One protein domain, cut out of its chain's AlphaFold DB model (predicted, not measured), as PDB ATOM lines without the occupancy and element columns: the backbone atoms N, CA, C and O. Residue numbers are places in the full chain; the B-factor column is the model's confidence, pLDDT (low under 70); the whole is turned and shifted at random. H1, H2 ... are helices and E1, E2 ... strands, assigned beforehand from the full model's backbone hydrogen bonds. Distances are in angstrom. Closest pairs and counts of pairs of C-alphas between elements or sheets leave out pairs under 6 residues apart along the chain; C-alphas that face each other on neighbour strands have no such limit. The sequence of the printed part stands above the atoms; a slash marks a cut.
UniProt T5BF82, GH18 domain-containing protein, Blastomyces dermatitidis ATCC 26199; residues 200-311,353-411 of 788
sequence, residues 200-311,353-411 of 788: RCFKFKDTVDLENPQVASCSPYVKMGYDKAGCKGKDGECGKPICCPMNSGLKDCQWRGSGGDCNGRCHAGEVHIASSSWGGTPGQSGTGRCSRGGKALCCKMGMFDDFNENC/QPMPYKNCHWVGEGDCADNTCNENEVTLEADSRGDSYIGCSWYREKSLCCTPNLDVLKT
ATOM      1  N   ARG A 200     -21.691  20.397  27.998       76.94
ATOM      2  CA  ARG A 200     -21.858  19.574  29.207       76.94
ATOM      3  C   ARG A 200     -21.831  18.073  28.913       76.94
ATOM      4  O   ARG A 200     -22.222  17.281  29.771       76.94
ATOM      5  N   CYS A 201     -21.412  17.668  27.714       84.50
ATOM      6  CA  CYS A 201     -21.121  16.270  27.441       84.50
ATOM      7  C   CYS A 201     -19.937  15.804  28.289       84.50
ATOM      8  O   CYS A 201     -19.006  16.560  28.547       84.50
ATOM      9  N   PHE A 202     -19.955  14.544  28.710       88.81
ATOM     10  CA  PHE A 202     -18.841  13.951  29.432       88.81
ATOM     11  C   PHE A 202     -18.668  12.480  29.072       88.81
ATOM     12  O   PHE A 202     -19.626  11.759  28.785       88.81
ATOM     13  N   LYS A 203     -17.416  12.027  29.117       90.50
ATOM     14  CA  LYS A 203     -17.037  10.621  28.979       90.50
ATOM     15  C   LYS A 203     -16.756  10.026  30.354       90.50
ATOM     16  O   LYS A 203     -16.093  10.651  31.182       90.50
ATOM     17  N   PHE A 204     -17.223   8.807  30.590       90.19
ATOM     18  CA  PHE A 204     -16.928   8.074  31.819       90.19
ATOM     19  C   PHE A 204     -15.416   7.866  31.961       90.19
ATOM     20  O   PHE A 204     -14.710   7.601  30.985       90.19
ATOM     21  N   LYS A 205     -14.902   7.991  33.187       87.44
ATOM     22  CA  LYS A 205     -13.478   7.751  33.460       87.44
ATOM     23  C   LYS A 205     -13.154   6.261  33.416       87.44
ATOM     24  O   LYS A 205     -12.160   5.872  32.794       87.44
ATOM     25  N   ASP A 206     -14.027   5.450  34.003       87.81
ATOM     26  CA  ASP A 206     -13.858   4.009  34.140       87.81
ATOM     27  C   ASP A 206     -14.609   3.236  33.056       87.81
ATOM     28  O   ASP A 206     -15.619   3.690  32.513       87.81
ATOM     29  N   THR A 207     -14.076   2.063  32.723       88.62
ATOM     30  CA  THR A 207     -14.722   1.110  31.819       88.62
ATOM     31  C   THR A 207     -15.799   0.358  32.592       88.62
ATOM     32  O   THR A 207     -15.515  -0.218  33.640       88.62
ATOM     33  N   VAL A 208     -17.018   0.349  32.064       89.38
ATOM     34  CA  VAL A 208     -18.176  -0.326  32.657       89.38
ATOM     35  C   VAL A 208     -18.693  -1.418  31.728       89.38
ATOM     36  O   VAL A 208     -18.439  -1.397  30.521       89.38
ATOM     37  N   ASP A 209     -19.424  -2.363  32.309       87.50
ATOM     38  CA  ASP A 209     -20.237  -3.330  31.578       87.50
ATOM     39  C   ASP A 209     -21.419  -2.597  30.924       87.50
ATOM     40  O   ASP A 209     -22.211  -1.949  31.614       87.50
ATOM     41  N   LEU A 210     -21.504  -2.651  29.592       85.19
ATOM     42  CA  LEU A 210     -22.532  -1.939  28.829       85.19
ATOM     43  C   LEU A 210     -23.895  -2.641  28.866       85.19
ATOM     44  O   LEU A 210     -24.902  -1.986  28.583       85.19
ATOM     45  N   GLU A 211     -23.932  -3.929  29.219       84.88
ATOM     46  CA  GLU A 211     -25.163  -4.705  29.382       84.88
ATOM     47  C   GLU A 211     -25.822  -4.441  30.740       84.88
ATOM     48  O   GLU A 211     -27.026  -4.651  30.894       84.88
ATOM     49  N   ASN A 212     -25.071  -3.912  31.712       83.00
ATOM     50  CA  ASN A 212     -25.596  -3.544  33.020       83.00
ATOM     51  C   ASN A 212     -26.123  -2.088  33.039       83.00
ATOM     52  O   ASN A 212     -25.343  -1.129  33.134       83.00
ATOM     53  N   PRO A 213     -27.454  -1.878  33.047       77.31
ATOM     54  CA  PRO A 213     -28.044  -0.545  32.982       77.31
ATOM     55  C   PRO A 213     -27.782   0.305  34.232       77.31
ATOM     56  O   PRO A 213     -27.920   1.520  34.157       77.31
ATOM     57  N   GLN A 214     -27.389  -0.274  35.372       78.12
ATOM     58  CA  GLN A 214     -27.104   0.505  36.585       78.12
ATOM     59  C   GLN A 214     -25.784   1.276  36.494       78.12
ATOM     60  O   GLN A 214     -25.658   2.340  37.093       78.12
ATOM     61  N   VAL A 215     -24.815   0.759  35.732       79.62
ATOM     62  CA  VAL A 215     -23.467   1.343  35.605       79.62
ATOM     63  C   VAL A 215     -23.214   1.966  34.234       79.62
ATOM     64  O   VAL A 215     -22.329   2.803  34.113       79.62
ATOM     65  N   ALA A 216     -24.006   1.616  33.214       81.44
ATOM     66  CA  ALA A 216     -23.928   2.196  31.871       81.44
ATOM     67  C   ALA A 216     -24.974   3.298  31.597       81.44
ATOM     68  O   ALA A 216     -25.054   3.808  30.472       81.44
ATOM     69  N   SER A 217     -25.801   3.651  32.589       84.31
ATOM     70  CA  SER A 217     -26.842   4.673  32.438       84.31
ATOM     71  C   SER A 217     -26.255   6.079  32.374       84.31
ATOM     72  O   SER A 217     -25.471   6.487  33.226       84.31
ATOM     73  N   CYS A 218     -26.714   6.846  31.386       83.69
ATOM     74  CA  CYS A 218     -26.447   8.275  31.300       83.69
ATOM     75  C   CYS A 218     -27.474   9.119  32.065       83.69
ATOM     76  O   CYS A 218     -27.296  10.323  32.125       83.69
ATOM     77  N   SER A 219     -28.544   8.555  32.639       78.31
ATOM     78  CA  SER A 219     -29.643   9.346  33.219       78.31
ATOM     79  C   SER A 219     -29.143  10.373  34.257       78.31
ATOM     80  O   SER A 219     -28.427   9.979  35.179       78.31
ATOM     81  N   PRO A 220     -29.523  11.668  34.160       73.44
ATOM     82  CA  PRO A 220     -30.577  12.252  33.315       73.44
ATOM     83  C   PRO A 220     -30.138  12.726  31.909       73.44
ATOM     84  O   PRO A 220     -30.854  13.506  31.298       73.44
ATOM     85  N   TYR A 221     -28.989  12.294  31.395       81.81
ATOM     86  CA  TYR A 221     -28.413  12.592  30.072       81.81
ATOM     87  C   TYR A 221     -28.756  11.486  29.049       81.81
ATOM     88  O   TYR A 221     -29.245  10.412  29.411       81.81
ATOM     89  N   VAL A 222     -28.485  11.726  27.762       84.19
ATOM     90  CA  VAL A 222     -28.580  10.727  26.682       84.19
ATOM     91  C   VAL A 222     -27.190  10.202  26.321       84.19
ATOM     92  O   VAL A 222     -26.215  10.949  26.269       84.19
ATOM     93  N   LYS A 223     -27.098   8.892  26.072       88.69
ATOM     94  CA  LYS A 223     -25.872   8.229  25.614       88.69
ATOM     95  C   LYS A 223     -25.670   8.491  24.122       88.69
ATOM     96  O   LYS A 223     -26.442   7.985  23.315       88.69
ATOM     97  N   MET A 224     -24.616   9.221  23.764       87.62
ATOM     98  CA  MET A 224     -24.271   9.514  22.362       87.62
ATOM     99  C   MET A 224     -23.381   8.440  21.732       87.62
ATOM    100  O   MET A 224     -23.301   8.311  20.514       87.62
ATOM    101  N   GLY A 225     -22.706   7.659  22.569       89.19
ATOM    102  CA  GLY A 225     -21.819   6.581  22.162       89.19
ATOM    103  C   GLY A 225     -21.035   6.050  23.352       89.19
ATOM    104  O   GLY A 225     -21.308   6.399  24.503       89.19
ATOM    105  N   TYR A 226     -20.053   5.202  23.083       90.12
ATOM    106  CA  TYR A 226     -19.093   4.754  24.087       90.12
ATOM    107  C   TYR A 226     -17.701   4.580  23.481       90.12
ATOM    108  O   TYR A 226     -17.557   4.372  22.277       90.12
ATOM    109  N   ASP A 227     -16.684   4.673  24.330       89.88
ATOM    110  CA  ASP A 227     -15.273   4.428  24.015       89.88
ATOM    111  C   ASP A 227     -14.877   3.013  24.465       89.88
ATOM    112  O   ASP A 227     -15.177   2.613  25.588       89.88
ATOM    113  N   LYS A 228     -14.202   2.240  23.612       86.62
ATOM    114  CA  LYS A 228     -13.793   0.848  23.893       86.62
ATOM    115  C   LYS A 228     -12.452   0.747  24.620       86.62
ATOM    116  O   LYS A 228     -11.976  -0.352  24.911       86.62
ATOM    117  N   ALA A 229     -11.811   1.875  24.918       85.50
ATOM    118  CA  ALA A 229     -10.571   1.884  25.678       85.50
ATOM    119  C   ALA A 229     -10.734   1.134  27.019       85.50
ATOM    120  O   ALA A 229     -11.589   1.467  27.840       85.50
ATOM    121  N   GLY A 230      -9.883   0.126  27.240       81.69
ATOM    122  CA  GLY A 230      -9.895  -0.715  28.446       81.69
ATOM    123  C   GLY A 230     -10.588  -2.076  28.293       81.69
ATOM    124  O   GLY A 230     -10.496  -2.891  29.204       81.69
ATOM    125  N   CYS A 231     -11.193  -2.373  27.138       80.00
ATOM    126  CA  CYS A 231     -12.024  -3.570  26.939       80.00
ATOM    127  C   CYS A 231     -11.331  -4.835  26.418       80.00
ATOM    128  O   CYS A 231     -12.000  -5.807  26.078       80.00
ATOM    129  N   LYS A 232      -9.993  -4.855  26.335       69.12
ATOM    130  CA  LYS A 232      -9.195  -6.032  25.916       69.12
ATOM    131  C   LYS A 232      -9.723  -6.758  24.651       69.12
ATOM    132  O   LYS A 232      -9.573  -7.968  24.536       69.12
ATOM    133  N   GLY A 233     -10.329  -6.034  23.705       57.50
ATOM    134  CA  GLY A 233     -10.819  -6.586  22.434       57.50
ATOM    135  C   GLY A 233     -12.243  -7.162  22.435       57.50
ATOM    136  O   GLY A 233     -12.663  -7.672  21.401       57.50
ATOM    137  N   LYS A 234     -12.998  -7.067  23.538       64.19
ATOM    138  CA  LYS A 234     -14.421  -7.443  23.578       64.19
ATOM    139  C   LYS A 234     -15.290  -6.274  23.123       64.19
ATOM    140  O   LYS A 234     -15.374  -5.259  23.812       64.19
ATOM    141  N   ASP A 235     -15.881  -6.395  21.938       65.56
ATOM    142  CA  ASP A 235     -16.804  -5.396  21.400       65.56
ATOM    143  C   ASP A 235     -18.211  -5.583  21.996       65.56
ATOM    144  O   ASP A 235     -18.645  -6.710  22.204       65.56
ATOM    145  N   GLY A 236     -18.920  -4.492  22.289       66.44
ATOM    146  CA  GLY A 236     -20.301  -4.513  22.787       66.44
ATOM    147  C   GLY A 236     -20.492  -4.832  24.277       66.44
ATOM    148  O   GLY A 236     -21.421  -4.291  24.862       66.44
ATOM    149  N   GLU A 237     -19.611  -5.619  24.899       77.81
ATOM    150  CA  GLU A 237     -19.747  -6.050  26.309       77.81
ATOM    151  C   GLU A 237     -19.288  -4.983  27.321       77.81
ATOM    152  O   GLU A 237     -19.817  -4.883  28.424       77.81
ATOM    153  N   CYS A 238     -18.306  -4.147  26.973       86.06
ATOM    154  CA  CYS A 238     -17.840  -3.084  27.861       86.06
ATOM    155  C   CYS A 238     -17.443  -1.810  27.114       86.06
ATOM    156  O   CYS A 238     -17.200  -1.804  25.905       86.06
ATOM    157  N   GLY A 239     -17.346  -0.709  27.855       89.38
ATOM    158  CA  GLY A 239     -16.868   0.563  27.331       89.38
ATOM    159  C   GLY A 239     -16.976   1.688  28.347       89.38
ATOM    160  O   GLY A 239     -17.407   1.489  29.477       89.38
ATOM    161  N   LYS A 240     -16.582   2.890  27.941       91.75
ATOM    162  CA  LYS A 240     -16.768   4.129  28.697       91.75
ATOM    163  C   LYS A 240     -17.890   4.928  28.031       91.75
ATOM    164  O   LYS A 240     -17.653   5.474  26.949       91.75
ATOM    165  N   PRO A 241     -19.106   4.959  28.601       92.19
ATOM    166  CA  PRO A 241     -20.214   5.739  28.070       92.19
ATOM    167  C   PRO A 241     -19.851   7.212  27.883       92.19
ATOM    168  O   PRO A 241     -19.114   7.794  28.682       92.19
ATOM    169  N   ILE A 242     -20.387   7.808  26.822       91.62
ATOM    170  CA  ILE A 242     -20.297   9.238  26.542       91.62
ATOM    171  C   ILE A 242     -21.716   9.790  26.587       91.62
ATOM    172  O   ILE A 242     -22.576   9.392  25.795       91.62
ATOM    173  N   CYS A 243     -21.956  10.671  27.548       90.00
ATOM    174  CA  CYS A 243     -23.274  11.166  27.904       90.00
ATOM    175  C   CYS A 243     -23.365  12.664  27.618       90.00
ATOM    176  O   CYS A 243     -22.495  13.420  28.038       90.00
ATOM    177  N   CYS A 244     -24.430  13.090  26.947       85.81
ATOM    178  CA  CYS A 244     -24.711  14.487  26.619       85.81
ATOM    179  C   CYS A 244     -26.095  14.905  27.126       85.81
ATOM    180  O   CYS A 244     -26.972  14.046  27.259       85.81
ATOM    181  N   PRO A 245     -26.303  16.189  27.470       78.81
ATOM    182  CA  PRO A 245     -27.603  16.676  27.924       78.81
ATOM    183  C   PRO A 245     -28.721  16.243  26.966       78.81
ATOM    184  O   PRO A 245     -28.517  16.236  25.754       78.81
ATOM    185  N   MET A 246     -29.902  15.870  27.475       67.44
ATOM    186  CA  MET A 246     -30.987  15.376  26.600       67.44
ATOM    187  C   MET A 246     -31.448  16.414  25.569       67.44
ATOM    188  O   MET A 246     -31.947  16.049  24.515       67.44
ATOM    189  N   ASN A 247     -31.258  17.690  25.889       58.72
ATOM    190  CA  ASN A 247     -31.515  18.858  25.060       58.72
ATOM    191  C   ASN A 247     -30.337  19.246  24.142       58.72
ATOM    192  O   ASN A 247     -30.390  20.306  23.519       58.72
ATOM    193  N   SER A 248     -29.270  18.447  24.041       66.12
ATOM    194  CA  SER A 248     -28.173  18.775  23.128       66.12
ATOM    195  C   SER A 248     -28.680  18.794  21.682       66.12
ATOM    196  O   SER A 248     -29.345  17.858  21.245       66.12
ATOM    197  N   GLY A 249     -28.340  19.829  20.913       66.50
ATOM    198  CA  GLY A 249     -28.652  19.955  19.485       66.50
ATOM    199  C   GLY A 249     -27.832  19.036  18.583       66.50
ATOM    200  O   GLY A 249     -27.817  19.215  17.363       66.50
ATOM    201  N   LEU A 250     -27.115  18.091  19.188       79.56
ATOM    202  CA  LEU A 250     -26.194  17.177  18.547       79.56
ATOM    203  C   LEU A 250     -26.943  15.966  17.998       79.56
ATOM    204  O   LEU A 250     -27.712  15.316  18.707       79.56
ATOM    205  N   LYS A 251     -26.696  15.644  16.730       81.00
ATOM    206  CA  LYS A 251     -27.284  14.490  16.039       81.00
ATOM    207  C   LYS A 251     -26.197  13.671  15.354       81.00
ATOM    208  O   LYS A 251     -25.072  14.132  15.191       81.00
ATOM    209  N   ASP A 252     -26.545  12.449  14.956       87.25
ATOM    210  CA  ASP A 252     -25.712  11.587  14.110       87.25
ATOM    211  C   ASP A 252     -24.250  11.461  14.575       87.25
ATOM    212  O   ASP A 252     -23.324  11.565  13.774       87.25
ATOM    213  N   CYS A 253     -24.032  11.261  15.877       89.81
ATOM    214  CA  CYS A 253     -22.686  11.090  16.413       89.81
ATOM    215  C   CYS A 253     -21.994   9.874  15.802       89.81
ATOM    216  O   CYS A 253     -22.604   8.809  15.712       89.81
ATOM    217  N   GLN A 254     -20.730  10.012  15.401       92.06
ATOM    218  CA  GLN A 254     -19.926   8.935  14.830       92.06
ATOM    219  C   GLN A 254     -18.452   9.068  15.216       92.06
ATOM    220  O   GLN A 254     -17.857  10.142  15.142       92.06
ATOM    221  N   TRP A 255     -17.841   7.949  15.606       90.19
ATOM    222  CA  TRP A 255     -16.394   7.834  15.725       90.19
ATOM    223  C   TRP A 255     -15.742   7.893  14.340       90.19
ATOM    224  O   TRP A 255     -16.018   7.069  13.459       90.19
ATOM    225  N   ARG A 256     -14.851   8.871  14.191       89.31
ATOM    226  CA  ARG A 256     -14.019   9.167  13.026       89.31
ATOM    227  C   ARG A 256     -12.587   8.695  13.289       89.31
ATOM    228  O   ARG A 256     -12.122   8.711  14.429       89.31
ATOM    229  N   GLY A 257     -11.876   8.331  12.224       83.50
ATOM    230  CA  GLY A 257     -10.493   7.847  12.281       83.50
ATOM    231  C   GLY A 257     -10.413   6.323  12.233       83.50
ATOM    232  O   GLY A 257     -10.967   5.629  13.083       83.50
ATOM    233  N   SER A 258      -9.720   5.808  11.218       76.88
ATOM    234  CA  SER A 258      -9.603   4.378  10.912       76.88
ATOM    235  C   SER A 258      -8.140   3.942  10.803       76.88
ATOM    236  O   SER A 258      -7.259   4.792  10.696       76.88
ATOM    237  N   GLY A 259      -7.884   2.630  10.783       72.50
ATOM    238  CA  GLY A 259      -6.545   2.073  10.554       72.50
ATOM    239  C   GLY A 259      -5.628   2.087  11.785       72.50
ATOM    240  O   GLY A 259      -6.074   2.333  12.903       72.50
ATOM    241  N   GLY A 260      -4.347   1.756  11.577       71.88
ATOM    242  CA  GLY A 260      -3.306   1.831  12.612       71.88
ATOM    243  C   GLY A 260      -2.721   3.240  12.771       71.88
ATOM    244  O   GLY A 260      -2.427   3.667  13.882       71.88
ATOM    245  N   ASP A 261      -2.597   3.995  11.683       80.88
ATOM    246  CA  ASP A 261      -2.210   5.410  11.707       80.88
ATOM    247  C   ASP A 261      -3.479   6.266  11.586       80.88
ATOM    248  O   ASP A 261      -3.906   6.636  10.494       80.88
ATOM    249  N   CYS A 262      -4.155   6.463  12.716       82.94
ATOM    250  CA  CYS A 262      -5.480   7.063  12.759       82.94
ATOM    251  C   CYS A 262      -5.437   8.563  12.485       82.94
ATOM    252  O   CYS A 262      -4.588   9.281  13.003       82.94
ATOM    253  N   ASN A 263      -6.433   9.034  11.741       82.69
ATOM    254  CA  ASN A 263      -6.677  10.449  11.500       82.69
ATOM    255  C   ASN A 263      -8.158  10.771  11.752       82.69
ATOM    256  O   ASN A 263      -8.957  10.911  10.824       82.69
ATOM    257  N   GLY A 264      -8.568  10.727  13.017       85.06
ATOM    258  CA  GLY A 264      -9.940  11.008  13.412       85.06
ATOM    259  C   GLY A 264     -10.176  12.494  13.563       85.06
ATOM    260  O   GLY A 264      -9.775  13.054  14.571       85.06
ATOM    261  N   ARG A 265     -10.887  13.082  12.599       88.75
ATOM    262  CA  ARG A 265     -11.339  14.476  12.617       88.75
ATOM    263  C   ARG A 265     -12.840  14.580  12.405       88.75
ATOM    264  O   ARG A 265     -13.447  13.699  11.794       88.75
ATOM    265  N   CYS A 266     -13.408  15.681  12.871       91.00
ATOM    266  CA  CYS A 266     -14.793  16.026  12.599       91.00
ATOM    267  C   CYS A 266     -14.921  16.640  11.200       91.00
ATOM    268  O   CYS A 266     -13.980  17.241  10.679       91.00
ATOM    269  N   HIS A 267     -16.056  16.408  10.548       92.12
ATOM    270  CA  HIS A 267     -16.368  17.031   9.262       92.12
ATOM    271  C   HIS A 267     -16.962  18.429   9.468       92.12
ATOM    272  O   HIS A 267     -17.348  18.786  10.581       92.12
ATOM    273  N   ALA A 268     -17.064  19.211   8.390       91.25
ATOM    274  CA  ALA A 268     -17.774  20.486   8.419       91.25
ATOM    275  C   ALA A 268     -19.184  20.307   9.014       91.25
ATOM    276  O   ALA A 268     -19.928  19.404   8.622       91.25
ATOM    277  N   GLY A 269     -19.520  21.138   9.998       89.00
ATOM    278  CA  GLY A 269     -20.775  21.073  10.742       89.00
ATOM    279  C   GLY A 269     -20.813  20.075  11.889       89.00
ATOM    280  O   GLY A 269     -21.865  19.910  12.506       89.00
ATOM    281  N   GLU A 270     -19.695  19.436  12.228       91.38
ATOM    282  CA  GLU A 270     -19.599  18.531  13.370       91.38
ATOM    283  C   GLU A 270     -18.818  19.146  14.540       91.38
ATOM    284  O   GLU A 270     -17.847  19.882  14.364       91.38
ATOM    285  N   VAL A 271     -19.252  18.813  15.754       89.25
ATOM    286  CA  VAL A 271     -18.616  19.175  17.024       89.25
ATOM    287  C   VAL A 271     -17.851  17.970  17.552       89.25
ATOM    288  O   VAL A 271     -18.372  16.848  17.565       89.25
ATOM    289  N   HIS A 272     -16.626  18.206  18.012       89.31
ATOM    290  CA  HIS A 272     -15.813  17.196  18.682       89.31
ATOM    291  C   HIS A 272     -16.282  16.998  20.131       89.31
ATOM    292  O   HIS A 272     -16.327  17.947  20.911       89.31
ATOM    293  N   ILE A 273     -16.628  15.756  20.488       88.19
ATOM    294  CA  ILE A 273     -17.163  15.404  21.816       88.19
ATOM    295  C   ILE A 273     -16.162  14.631  22.668       88.19
ATOM    296  O   ILE A 273     -16.120  14.804  23.882       88.19
ATOM    297  N   ALA A 274     -15.394  13.724  22.064       89.19
ATOM    298  CA  ALA A 274     -14.422  12.927  22.803       89.19
ATOM    299  C   ALA A 274     -13.345  12.343  21.892       89.19
ATOM    300  O   ALA A 274     -13.646  11.839  20.812       89.19
ATOM    301  N   SER A 275     -12.114  12.267  22.395       88.81
ATOM    302  CA  SER A 275     -11.016  11.570  21.719       88.81
ATOM    303  C   SER A 275     -10.778  10.171  22.298       88.81
ATOM    304  O   SER A 275     -11.068   9.898  23.471       88.81
ATOM    305  N   SER A 276     -10.228   9.266  21.487       87.88
ATOM    306  CA  SER A 276      -9.793   7.930  21.912       87.88
ATOM    307  C   SER A 276      -8.722   7.363  20.981       87.88
ATOM    308  O   SER A 276      -8.732   7.611  19.783       87.88
ATOM    309  N   SER A 277      -7.825   6.533  21.514       86.81
ATOM    310  CA  SER A 277      -6.912   5.720  20.696       86.81
ATOM    311  C   SER A 277      -7.555   4.425  20.192       86.81
ATOM    312  O   SER A 277      -6.980   3.762  19.344       86.81
ATOM    313  N   TRP A 278      -8.728   4.040  20.696       85.56
ATOM    314  CA  TRP A 278      -9.458   2.834  20.277       85.56
ATOM    315  C   TRP A 278     -10.718   3.183  19.480       85.56
ATOM    316  O   TRP A 278     -11.076   2.489  18.524       85.56
ATOM    317  N   GLY A 279     -11.355   4.302  19.826       86.06
ATOM    318  CA  GLY A 279     -12.680   4.674  19.339       86.06
ATOM    319  C   GLY A 279     -13.763   3.775  19.930       86.06
ATOM    320  O   GLY A 279     -13.555   3.106  20.943       86.06
ATOM    321  N   GLY A 280     -14.928   3.736  19.296       86.81
ATOM    322  CA  GLY A 280     -16.017   2.877  19.741       86.81
ATOM    323  C   GLY A 280     -17.232   2.923  18.826       86.81
ATOM    324  O   GLY A 280     -17.083   3.035  17.612       86.81
ATOM    325  N   THR A 281     -18.427   2.799  19.402       85.56
ATOM    326  CA  THR A 281     -19.692   2.736  18.653       85.56
ATOM    327  C   THR A 281     -20.599   3.902  19.064       85.56
ATOM    328  O   THR A 281     -20.645   4.220  20.259       85.56
ATOM    329  N   PRO A 282     -21.347   4.518  18.128       87.75
ATOM    330  CA  PRO A 282     -21.326   4.313  16.665       87.75
ATOM    331  C   PRO A 282     -20.036   4.833  16.008       87.75
ATOM    332  O   PRO A 282     -19.480   5.830  16.450       87.75
ATOM    333  N   GLY A 283     -19.547   4.182  14.950       82.88
ATOM    334  CA  GLY A 283     -18.310   4.569  14.261       82.88
ATOM    335  C   GLY A 283     -18.280   4.114  12.806       82.88
ATOM    336  O   GLY A 283     -18.884   3.101  12.467       82.88
ATOM    337  N   GLN A 284     -17.589   4.864  11.942       70.50
ATOM    338  CA  GLN A 284     -17.540   4.596  10.493       70.50
ATOM    339  C   GLN A 284     -16.471   3.575  10.072       70.50
ATOM    340  O   GLN A 284     -16.345   3.261   8.892       70.50
ATOM    341  N   SER A 285     -15.648   3.084  11.000       57.97
ATOM    342  CA  SER A 285     -14.513   2.217  10.672       57.97
ATOM    343  C   SER A 285     -14.014   1.412  11.879       57.97
ATOM    344  O   SER A 285     -14.479   1.614  13.000       57.97
ATOM    345  N   GLY A 286     -13.097   0.466  11.631       63.03
ATOM    346  CA  GLY A 286     -12.677  -0.573  12.578       63.03
ATOM    347  C   GLY A 286     -12.276  -0.074  13.972       63.03
ATOM    348  O   GLY A 286     -11.763   1.026  14.159       63.03
ATOM    349  N   THR A 287     -12.473  -0.929  14.970       62.50
ATOM    350  CA  THR A 287     -12.373  -0.620  16.410       62.50
ATOM    351  C   THR A 287     -10.975  -0.859  16.993       62.50
ATOM    352  O   THR A 287     -10.777  -0.798  18.204       62.50
ATOM    353  N   GLY A 288      -9.992  -1.128  16.127       74.19
ATOM    354  CA  GLY A 288      -8.603  -1.365  16.510       74.19
ATOM    355  C   GLY A 288      -7.918  -0.121  17.080       74.19
ATOM    356  O   GLY A 288      -8.296   1.011  16.764       74.19
ATOM    357  N   ARG A 289      -6.902  -0.348  17.920       85.38
ATOM    358  CA  ARG A 289      -6.094   0.707  18.539       85.38
ATOM    359  C   ARG A 289      -5.190   1.395  17.511       85.38
ATOM    360  O   ARG A 289      -4.483   0.723  16.766       85.38
ATOM    361  N   CYS A 290      -5.141   2.717  17.563       83.62
ATOM    362  CA  CYS A 290      -4.212   3.554  16.817       83.62
ATOM    363  C   CYS A 290      -2.781   3.372  17.346       83.62
ATOM    364  O   CYS A 290      -2.523   3.539  18.541       83.62
ATOM    365  N   SER A 291      -1.848   3.035  16.457       81.56
ATOM    366  CA  SER A 291      -0.403   3.080  16.705       81.56
ATOM    367  C   SER A 291       0.152   4.506  16.672       81.56
ATOM    368  O   SER A 291       1.108   4.797  17.386       81.56
ATOM    369  N   ARG A 292      -0.455   5.391  15.875       77.50
ATOM    370  CA  ARG A 292      -0.166   6.831  15.790       77.50
ATOM    371  C   ARG A 292      -1.465   7.589  15.492       77.50
ATOM    372  O   ARG A 292      -2.375   7.014  14.895       77.50
ATOM    373  N   GLY A 293      -1.539   8.847  15.931       78.06
ATOM    374  CA  GLY A 293      -2.746   9.676  15.852       78.06
ATOM    375  C   GLY A 293      -3.891   9.187  16.751       78.06
ATOM    376  O   GLY A 293      -3.706   8.322  17.614       78.06
ATOM    377  N   GLY A 294      -5.083   9.751  16.556       86.19
ATOM    378  CA  GLY A 294      -6.254   9.499  17.398       86.19
ATOM    379  C   GLY A 294      -7.551   9.327  16.613       86.19
ATOM    380  O   GLY A 294      -7.617   9.571  15.410       86.19
ATOM    381  N   LYS A 295      -8.593   8.878  17.311       88.44
ATOM    382  CA  LYS A 295      -9.984   8.852  16.847       88.44
ATOM    383  C   LYS A 295     -10.795   9.891  17.600       88.44
ATOM    384  O   LYS A 295     -10.520  10.155  18.770       88.44
ATOM    385  N   ALA A 296     -11.832  10.400  16.952       90.62
ATOM    386  CA  ALA A 296     -12.680  11.458  17.483       90.62
ATOM    387  C   ALA A 296     -14.151  11.082  17.350       90.62
ATOM    388  O   ALA A 296     -14.587  10.676  16.277       90.62
ATOM    389  N   LEU A 297     -14.917  11.192  18.430       91.31
ATOM    390  CA  LEU A 297     -16.369  11.144  18.374       91.31
ATOM    391  C   LEU A 297     -16.861  12.522  17.950       91.31
ATOM    392  O   LEU A 297     -16.682  13.497  18.683       91.31
ATOM    393  N   CYS A 298     -17.483  12.574  16.781       91.44
ATOM    394  CA  CYS A 298     -17.961  13.799  16.163       91.44
ATOM    395  C   CYS A 298     -19.470  13.727  15.998       91.44
ATOM    396  O   CYS A 298     -19.987  12.700  15.566       91.44
ATOM    397  N   CYS A 299     -20.174  14.797  16.348       90.25
ATOM    398  CA  CYS A 299     -21.628  14.871  16.252       90.25
ATOM    399  C   CYS A 299     -22.036  16.073  15.412       90.25
ATOM    400  O   CYS A 299     -21.501  17.160  15.609       90.25
ATOM    401  N   LYS A 300     -23.009  15.908  14.515       88.69
ATOM    402  CA  LYS A 300     -23.535  17.017  13.716       88.69
ATOM    403  C   LYS A 300     -24.199  18.054  14.609       88.69
ATOM    404  O   LYS A 300     -25.047  17.712  15.436       88.69
ATOM    405  N   MET A 301     -23.855  19.317  14.394       83.50
ATOM    406  CA  MET A 301     -24.528  20.466  14.977       83.50
ATOM    407  C   MET A 301     -25.799  20.754  14.179       83.50
ATOM    408  O   MET A 301     -25.733  21.123  13.010       83.50
ATOM    409  N   GLY A 302     -26.967  20.613  14.809       73.62
ATOM    410  CA  GLY A 302     -28.255  20.737  14.118       73.62
ATOM    411  C   GLY A 302     -28.562  22.103  13.488       73.62
ATOM    412  O   GLY A 302     -29.479  22.171  12.682       73.62
ATOM    413  N   MET A 303     -27.821  23.162  13.837       69.81
ATOM    414  CA  MET A 303     -28.020  24.547  13.363       69.81
ATOM    415  C   MET A 303     -26.804  25.096  12.603       69.81
ATOM    416  O   MET A 303     -26.571  26.302  12.562       69.81
ATOM    417  N   PHE A 304     -25.967  24.214  12.057       80.56
ATOM    418  CA  PHE A 304     -24.777  24.635  11.318       80.56
ATOM    419  C   PHE A 304     -25.103  25.536  10.127       80.56
ATOM    420  O   PHE A 304     -24.450  26.563   9.949       80.56
ATOM    421  N   ASP A 305     -26.141  25.200   9.364       79.06
ATOM    422  CA  ASP A 305     -26.529  25.976   8.186       79.06
ATOM    423  C   ASP A 305     -27.058  27.368   8.576       79.06
ATOM    424  O   ASP A 305     -26.679  28.355   7.954       79.06
ATOM    425  N   ASP A 306     -27.817  27.479   9.674       70.75
ATOM    426  CA  ASP A 306     -28.348  28.760  10.173       70.75
ATOM    427  C   ASP A 306     -27.234  29.736  10.587       70.75
ATOM    428  O   ASP A 306     -27.304  30.938  10.332       70.75
ATOM    429  N   PHE A 307     -26.168  29.230  11.219       76.81
ATOM    430  CA  PHE A 307     -25.010  30.054  11.584       76.81
ATOM    431  C   PHE A 307     -24.191  30.497  10.360       76.81
ATOM    432  O   PHE A 307     -23.437  31.469  10.452       76.81
ATOM    433  N   ASN A 308     -24.335  29.802   9.230       82.56
ATOM    434  CA  ASN A 308     -23.589  30.050   8.001       82.56
ATOM    435  C   ASN A 308     -24.417  30.706   6.888       82.56
ATOM    436  O   ASN A 308     -23.834  31.049   5.867       82.56
ATOM    437  N   GLU A 309     -25.725  30.928   7.068       79.31
ATOM    438  CA  GLU A 309     -26.648  31.403   6.020       79.31
ATOM    439  C   GLU A 309     -26.131  32.645   5.273       79.31
ATOM    440  O   GLU A 309     -26.262  32.753   4.056       79.31
ATOM    441  N   ASN A 310     -25.495  33.568   6.001       80.00
ATOM    442  CA  ASN A 310     -24.951  34.814   5.453       80.00
ATOM    443  C   ASN A 310     -23.417  34.844   5.406       80.00
ATOM    444  O   ASN A 310     -22.831  35.890   5.130       80.00
ATOM    445  N   CYS A 311     -22.761  33.724   5.697       88.19
ATOM    446  CA  CYS A 311     -21.314  33.603   5.651       88.19
ATOM    447  C   CYS A 311     -20.879  32.847   4.402       88.19
ATOM    448  O   CYS A 311     -21.513  31.887   3.970       88.19
ATOM    449  N   GLN A 353     -23.618  42.780  14.787       64.75
ATOM    450  CA  GLN A 353     -23.423  42.464  16.195       64.75
ATOM    451  C   GLN A 353     -24.661  41.730  16.719       64.75
ATOM    452  O   GLN A 353     -25.737  42.338  16.737       64.75
ATOM    453  N   PRO A 354     -24.534  40.472  17.181       70.25
ATOM    454  CA  PRO A 354     -23.311  39.671  17.354       70.25
ATOM    455  C   PRO A 354     -22.915  38.812  16.126       70.25
ATOM    456  O   PRO A 354     -23.781  38.289  15.432       70.25
ATOM    457  N   MET A 355     -21.602  38.622  15.908       80.56
ATOM    458  CA  MET A 355     -21.031  37.764  14.845       80.56
ATOM    459  C   MET A 355     -21.396  36.286  15.044       80.56
ATOM    460  O   MET A 355     -21.480  35.880  16.201       80.56
ATOM    461  N   PRO A 356     -21.529  35.457  13.992       81.81
ATOM    462  CA  PRO A 356     -21.932  34.049  14.114       81.81
ATOM    463  C   PRO A 356     -20.923  33.168  14.861       81.81
ATOM    464  O   PRO A 356     -21.317  32.281  15.617       81.81
ATOM    465  N   TYR A 357     -19.626  33.451  14.741       88.19
ATOM    466  CA  TYR A 357     -18.570  32.686  15.404       88.19
ATOM    467  C   TYR A 357     -17.572  33.587  16.132       88.19
ATOM    468  O   TYR A 357     -17.438  34.774  15.838       88.19
ATOM    469  N   LYS A 358     -16.875  32.998  17.106       87.81
ATOM    470  CA  LYS A 358     -15.760  33.572  17.867       87.81
ATOM    471  C   LYS A 358     -14.556  32.624  17.772       87.81
ATOM    472  O   LYS A 358     -14.738  31.422  17.588       87.81
ATOM    473  N   ASN A 359     -13.346  33.153  17.961       90.25
ATOM    474  CA  ASN A 359     -12.107  32.377  18.144       90.25
ATOM    475  C   ASN A 359     -11.820  31.331  17.048       90.25
ATOM    476  O   ASN A 359     -11.394  30.216  17.339       90.25
ATOM    477  N   CYS A 360     -12.075  31.681  15.790       93.44
ATOM    478  CA  CYS A 360     -11.780  30.802  14.666       93.44
ATOM    479  C   CYS A 360     -10.268  30.613  14.479       93.44
ATOM    480  O   CYS A 360      -9.529  31.595  14.415       93.44
ATOM    481  N   HIS A 361      -9.813  29.364  14.379       94.06
ATOM    482  CA  HIS A 361      -8.403  29.019  14.203       94.06
ATOM    483  C   HIS A 361      -8.226  27.645  13.540       94.06
ATOM    484  O   HIS A 361      -9.115  26.798  13.594       94.06
ATOM    485  N   TRP A 362      -7.073  27.412  12.909       92.69
ATOM    486  CA  TRP A 362      -6.740  26.117  12.315       92.69
ATOM    487  C   TRP A 362      -6.042  25.200  13.318       92.69
ATOM    488  O   TRP A 362      -5.134  25.626  14.030       92.69
ATOM    489  N   VAL A 363      -6.431  23.925  13.326       91.81
ATOM    490  CA  VAL A 363      -5.833  22.874  14.158       91.81
ATOM    491  C   VAL A 363      -5.235  21.785  13.270       91.81
ATOM    492  O   VAL A 363      -5.893  21.285  12.354       91.81
ATOM    493  N   GLY A 364      -3.984  21.417  13.543       86.31
ATOM    494  CA  GLY A 364      -3.208  20.449  12.769       86.31
ATOM    495  C   GLY A 364      -1.806  20.977  12.486       86.31
ATOM    496  O   GLY A 364      -1.586  21.687  11.504       86.31
ATOM    497  N   GLU A 365      -0.853  20.635  13.351       81.81
ATOM    498  CA  GLU A 365       0.566  20.976  13.187       81.81
ATOM    499  C   GLU A 365       1.366  19.812  12.586       81.81
ATOM    500  O   GLU A 365       1.000  18.644  12.729       81.81
ATOM    501  N   GLY A 366       2.488  20.121  11.926       83.25
ATOM    502  CA  GLY A 366       3.411  19.119  11.390       83.25
ATOM    503  C   GLY A 366       2.755  18.194  10.364       83.25
ATOM    504  O   GLY A 366       2.400  18.619   9.268       83.25
ATOM    505  N   ASP A 367       2.612  16.915  10.714       81.19
ATOM    506  CA  ASP A 367       1.918  15.937   9.876       81.19
ATOM    507  C   ASP A 367       0.396  15.924  10.073       81.19
ATOM    508  O   ASP A 367      -0.281  15.127   9.434       81.19
ATOM    509  N   CYS A 368      -0.146  16.790  10.930       84.44
ATOM    510  CA  CYS A 368      -1.566  16.908  11.251       84.44
ATOM    511  C   CYS A 368      -2.161  15.638  11.879       84.44
ATOM    512  O   CYS A 368      -3.297  15.271  11.588       84.44
ATOM    513  N   ALA A 369      -1.386  14.952  12.728       78.75
ATOM    514  CA  ALA A 369      -1.896  13.874  13.584       78.75
ATOM    515  C   ALA A 369      -2.967  14.356  14.577       78.75
ATOM    516  O   ALA A 369      -3.908  13.615  14.859       78.75
ATOM    517  N   ASP A 370      -2.819  15.590  15.068       80.88
ATOM    518  CA  ASP A 370      -3.703  16.233  16.038       80.88
ATOM    519  C   ASP A 370      -4.479  17.364  15.350       80.88
ATOM    520  O   ASP A 370      -4.151  18.542  15.465       80.88
ATOM    521  N   ASN A 371      -5.481  16.999  14.552       86.19
ATOM    522  CA  ASN A 371      -6.266  17.918  13.716       86.19
ATOM    523  C   ASN A 371      -7.738  18.018  14.149       86.19
ATOM    524  O   ASN A 371      -8.628  18.239  13.326       86.19
ATOM    525  N   THR A 372      -8.018  17.820  15.434       87.88
ATOM    526  CA  THR A 372      -9.370  17.879  16.006       87.88
ATOM    527  C   THR A 372      -9.600  19.169  16.763       87.88
ATOM    528  O   THR A 372      -8.735  19.615  17.506       87.88
ATOM    529  N   CYS A 373     -10.785  19.752  16.597       89.44
ATOM    530  CA  CYS A 373     -11.172  20.947  17.339       89.44
ATOM    531  C   CYS A 373     -11.265  20.686  18.842       89.44
ATOM    532  O   CYS A 373     -11.479  19.547  19.274       89.44
ATOM    533  N   ASN A 374     -11.144  21.742  19.643       86.94
ATOM    534  CA  ASN A 374     -11.318  21.614  21.082       86.94
ATOM    535  C   ASN A 374     -12.773  21.278  21.430       86.94
ATOM    536  O   ASN A 374     -13.697  21.423  20.622       86.94
ATOM    537  N   GLU A 375     -12.983  20.856  22.676       72.50
ATOM    538  CA  GLU A 375     -14.325  20.802  23.248       72.50
ATOM    539  C   GLU A 375     -14.991  22.181  23.079       72.50
ATOM    540  O   GLU A 375     -14.357  23.210  23.324       72.50
ATOM    541  N   ASN A 376     -16.275  22.205  22.693       74.00
ATOM    542  CA  ASN A 376     -17.107  23.407  22.487       74.00
ATOM    543  C   ASN A 376     -16.960  24.132  21.137       74.00
ATOM    544  O   ASN A 376     -17.605  25.175  20.943       74.00
ATOM    545  N   GLU A 377     -16.160  23.582  20.226       87.94
ATOM    546  CA  GLU A 377     -15.917  24.123  18.891       87.94
ATOM    547  C   GLU A 377     -16.544  23.258  17.799       87.94
ATOM    548  O   GLU A 377     -16.607  22.032  17.896       87.94
ATOM    549  N   VAL A 378     -16.997  23.921  16.740       90.19
ATOM    550  CA  VAL A 378     -17.486  23.273  15.525       90.19
ATOM    551  C   VAL A 378     -16.407  23.349  14.451       90.19
ATOM    552  O   VAL A 378     -15.740  24.376  14.298       90.19
ATOM    553  N   THR A 379     -16.240  22.265  13.699       93.19
ATOM    554  CA  THR A 379     -15.419  22.278  12.489       93.19
ATOM    555  C   THR A 379     -16.195  22.978  11.376       93.19
ATOM    556  O   THR A 379     -17.280  22.532  11.009       93.19
ATOM    557  N   LEU A 380     -15.668  24.080  10.840       92.50
ATOM    558  CA  LEU A 380     -16.283  24.790   9.709       92.50
ATOM    559  C   LEU A 380     -15.869  24.211   8.360       92.50
ATOM    560  O   LEU A 380     -16.674  24.162   7.439       92.50
ATOM    561  N   GLU A 381     -14.609  23.811   8.242       91.25
ATOM    562  CA  GLU A 381     -13.994  23.369   6.994       91.25
ATOM    563  C   GLU A 381     -12.750  22.542   7.335       91.25
ATOM    564  O   GLU A 381     -12.216  22.637   8.446       91.25
ATOM    565  N   ALA A 382     -12.268  21.753   6.380       90.12
ATOM    566  CA  ALA A 382     -10.953  21.144   6.472       90.12
ATOM    567  C   ALA A 382     -10.162  21.340   5.187       90.12
ATOM    568  O   ALA A 382     -10.730  21.373   4.099       90.12
ATOM    569  N   ASP A 383      -8.850  21.471   5.338       88.62
ATOM    570  CA  ASP A 383      -7.957  21.704   4.215       88.62
ATOM    571  C   ASP A 383      -6.550  21.174   4.488       88.62
ATOM    572  O   ASP A 383      -6.052  21.194   5.613       88.62
ATOM    573  N   SER A 384      -5.878  20.722   3.433       85.31
ATOM    574  CA  SER A 384      -4.526  20.164   3.506       85.31
ATOM    575  C   SER A 384      -3.471  21.154   4.018       85.31
ATOM    576  O   SER A 384      -2.442  20.727   4.536       85.31
ATOM    577  N   ARG A 385      -3.696  22.466   3.891       84.94
ATOM    578  CA  ARG A 385      -2.753  23.541   4.245       84.94
ATOM    579  C   ARG A 385      -3.286  24.475   5.329       84.94
ATOM    580  O   ARG A 385      -2.501  25.006   6.124       84.94
ATOM    581  N   GLY A 386      -4.602  24.641   5.393       88.06
ATOM    582  CA  GLY A 386      -5.274  25.583   6.274       88.06
ATOM    583  C   GLY A 386      -4.816  27.010   5.994       88.06
ATOM    584  O   GLY A 386      -4.802  27.453   4.851       88.06
ATOM    585  N   ASP A 387      -4.390  27.736   7.021       86.50
ATOM    586  CA  ASP A 387      -3.883  29.112   6.933       86.50
ATOM    587  C   ASP A 387      -2.394  29.240   6.563       86.50
ATOM    588  O   ASP A 387      -1.877  30.356   6.475       86.50
ATOM    589  N   SER A 388      -1.684  28.132   6.333       83.88
ATOM    590  CA  SER A 388      -0.227  28.145   6.173       83.88
ATOM    591  C   SER A 388       0.246  27.589   4.834       83.88
ATOM    592  O   SER A 388      -0.370  26.692   4.274       83.88
ATOM    593  N   TYR A 389       1.413  28.038   4.367       77.44
ATOM    594  CA  TYR A 389       2.051  27.493   3.161       77.44
ATOM    595  C   TYR A 389       2.418  26.002   3.288       77.44
ATOM    596  O   TYR A 389       2.398  25.263   2.303       77.44
ATOM    597  N   ILE A 390       2.766  25.555   4.499       79.56
ATOM    598  CA  ILE A 390       3.174  24.173   4.764       79.56
ATOM    599  C   ILE A 390       1.925  23.319   4.988       79.56
ATOM    600  O   ILE A 390       1.160  23.547   5.923       79.56
ATOM    601  N   GLY A 391       1.730  22.331   4.116       80.38
ATOM    602  CA  GLY A 391       0.632  21.379   4.217       80.38
ATOM    603  C   GLY A 391       0.931  20.179   5.108       80.38
ATOM    604  O   GLY A 391       2.082  19.860   5.403       80.38
ATOM    605  N   CYS A 392      -0.136  19.490   5.484       83.94
ATOM    606  CA  CYS A 392      -0.110  18.206   6.152       83.94
ATOM    607  C   CYS A 392       0.486  17.114   5.249       83.94
ATOM    608  O   CYS A 392       0.406  17.160   4.018       83.94
ATOM    609  N   SER A 393       1.051  16.084   5.873       82.06
ATOM    610  CA  SER A 393       1.578  14.902   5.179       82.06
ATOM    611  C   SER A 393       0.548  13.765   5.151       82.06
ATOM    612  O   SER A 393      -0.434  13.783   5.891       82.06
ATOM    613  N   TRP A 394       0.769  12.757   4.301       77.25
ATOM    614  CA  TRP A 394      -0.032  11.520   4.257       77.25
ATOM    615  C   TRP A 394      -1.546  11.724   4.069       77.25
ATOM    616  O   TRP A 394      -2.348  11.014   4.671       77.25
ATOM    617  N   TYR A 395      -1.933  12.681   3.217       78.38
ATOM    618  CA  TYR A 395      -3.337  13.015   2.913       78.38
ATOM    619  C   TYR A 395      -4.160  13.442   4.136       78.38
ATOM    620  O   TYR A 395      -5.387  13.331   4.146       78.38
ATOM    621  N   ARG A 396      -3.489  13.908   5.192       84.69
ATOM    622  CA  ARG A 396      -4.148  14.517   6.342       84.69
ATOM    623  C   ARG A 396      -4.500  15.966   6.021       84.69
ATOM    624  O   ARG A 396      -3.968  16.556   5.087       84.69
ATOM    625  N   GLU A 397      -5.410  16.522   6.800       87.88
ATOM    626  CA  GLU A 397      -5.910  17.885   6.632       87.88
ATOM    627  C   GLU A 397      -5.976  18.555   7.996       87.88
ATOM    628  O   GLU A 397      -6.158  17.880   9.011       87.88
ATOM    629  N   LYS A 398      -5.827  19.874   8.019       91.06
ATOM    630  CA  LYS A 398      -6.127  20.707   9.174       91.06
ATOM    631  C   LYS A 398      -7.633  20.917   9.267       91.06
ATOM    632  O   LYS A 398      -8.323  20.909   8.249       91.06
ATOM    633  N   SER A 399      -8.125  21.163  10.473       93.25
ATOM    634  CA  SER A 399      -9.525  21.525  10.713       93.25
ATOM    635  C   SER A 399      -9.616  22.998  11.088       93.25
ATOM    636  O   SER A 399      -8.889  23.450  11.970       93.25
ATOM    637  N   LEU A 400     -10.509  23.745  10.443       94.44
ATOM    638  CA  LEU A 400     -10.865  25.094  10.865       94.44
ATOM    639  C   LEU A 400     -11.895  24.998  11.989       94.44
ATOM    640  O   LEU A 400     -13.031  24.576  11.770       94.44
ATOM    641  N   CYS A 401     -11.491  25.395  13.186       93.88
ATOM    642  CA  CYS A 401     -12.244  25.262  14.419       93.88
ATOM    643  C   CYS A 401     -12.724  26.626  14.888       93.88
ATOM    644  O   CYS A 401     -11.935  27.561  14.998       93.88
ATOM    645  N   CYS A 402     -14.017  26.744  15.164       92.44
ATOM    646  CA  CYS A 402     -14.623  27.988  15.617       92.44
ATOM    647  C   CYS A 402     -15.546  27.740  16.804       92.44
ATOM    648  O   CYS A 402     -16.247  26.732  16.874       92.44
ATOM    649  N   THR A 403     -15.617  28.706  17.717       89.06
ATOM    650  CA  THR A 403     -16.590  28.709  18.810       89.06
ATOM    651  C   THR A 403     -17.897  29.352  18.320       89.06
ATOM    652  O   THR A 403     -17.891  30.551  18.025       89.06
ATOM    653  N   PRO A 404     -19.041  28.641  18.259       83.38
ATOM    654  CA  PRO A 404     -20.309  29.267  17.881       83.38
ATOM    655  C   PRO A 404     -20.713  30.367  18.868       83.38
ATOM    656  O   PRO A 404     -20.611  30.207  20.093       83.38
ATOM    657  N   ASN A 405     -21.171  31.501  18.340       80.25
ATOM    658  CA  ASN A 405     -21.598  32.633  19.143       80.25
ATOM    659  C   ASN A 405     -23.091  32.570  19.468       80.25
ATOM    660  O   ASN A 405     -23.969  32.961  18.703       80.25
ATOM    661  N   LEU A 406     -23.356  32.159  20.694       70.00
ATOM    662  CA  LEU A 406     -24.690  31.982  21.242       70.00
ATOM    663  C   LEU A 406     -25.510  33.283  21.360       70.00
ATOM    664  O   LEU A 406     -26.729  33.239  21.518       70.00
ATOM    665  N   ASP A 407     -24.872  34.453  21.265       69.00
ATOM    666  CA  ASP A 407     -25.579  35.733  21.313       69.00
ATOM    667  C   ASP A 407     -26.436  35.986  20.058       69.00
ATOM    668  O   ASP A 407     -27.412  36.727  20.140       69.00
ATOM    669  N   VAL A 408     -26.141  35.335  18.926       66.62
ATOM    670  CA  VAL A 408     -26.882  35.480  17.651       66.62
ATOM    671  C   VAL A 408     -28.342  35.055  17.799       66.62
ATOM    672  O   VAL A 408     -29.257  35.706  17.297       66.62
ATOM    673  N   LEU A 409     -28.587  34.016  18.596       61.44
ATOM    674  CA  LEU A 409     -29.930  33.501  18.875       61.44
ATOM    675  C   LEU A 409     -30.713  34.399  19.847       61.44
ATOM    676  O   LEU A 409     -31.943  34.347  19.917       61.44
ATOM    677  N   LYS A 410     -30.012  35.289  20.558       61.94
ATOM    678  CA  LYS A 410     -30.617  36.351  21.372       61.94
ATOM    679  C   LYS A 410     -30.978  37.586  20.546       61.94
ATOM    680  O   LYS A 410     -31.640  38.471  21.085       61.94
ATOM    681  N   THR A 411     -30.625  37.650  19.264       63.41
ATOM    682  CA  THR A 411     -30.868  38.814  18.399       63.41
ATOM    683  C   THR A 411     -31.793  38.516  17.226       63.41
ATOM    684  O   THR A 411     -31.548  38.974  16.111       63.41
TER     685      THR A 411
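What this domain is: This is residues 200 to 311 and 353 to 411 of the 788 residues of the protein "GH18 domain-containing protein" of Blastomyces dermatitidis ATCC 26199 (UniProt T5BF82). With little regular structure, this flat domain is three small antiparallel sheets in a row: E3-E5-E4 in the middle, E1-E2 facing it as a small sandwich, E6-E8-E7 at the other end. The 171 printed residues include two named helices and eight strands, H1-E1-E2-E3-E4-E5-H2-E6-E7-E8, 63 residues, mostly strand. Compact, with a radius of gyration of the C-alphas of 16.6 A, it spans 48 by 41 by 21 A.

Where its parts are: Find E3 at residues 250-256, E5 at 295-301, 18.7 A long, and E4 at 270-276. E1 is 222-227, E2 238-244, E6 357-363, E7 378-383, H2 304-308. H1, 213-216, begins at C-alpha (-28.044, -0.545, 32.982); E8, 398-404, ends at (-20.309, 29.267, 17.881).

How they stand to each other: Between E3 and E5, find N 254 and O 298 within hydrogen-bond range, 2.8 A. The closest C-alphas of E1 and E3, Met 224 and Cys 253, are 6.4 A apart; those of E4 and E7, Val 271 and Val 378, 4.5 A. H2, its O i to N i+4 pair within range, only grazes E6-E8-E7.

The domain as a whole: Residues 312-352 are cut out; C-alphas 311 and 353 are 13.9 A apart. Links E3-E4, E4-E5, E6-E7 and E7-E8 are long. Residues 407-411 are among 19 under pLDDT 70.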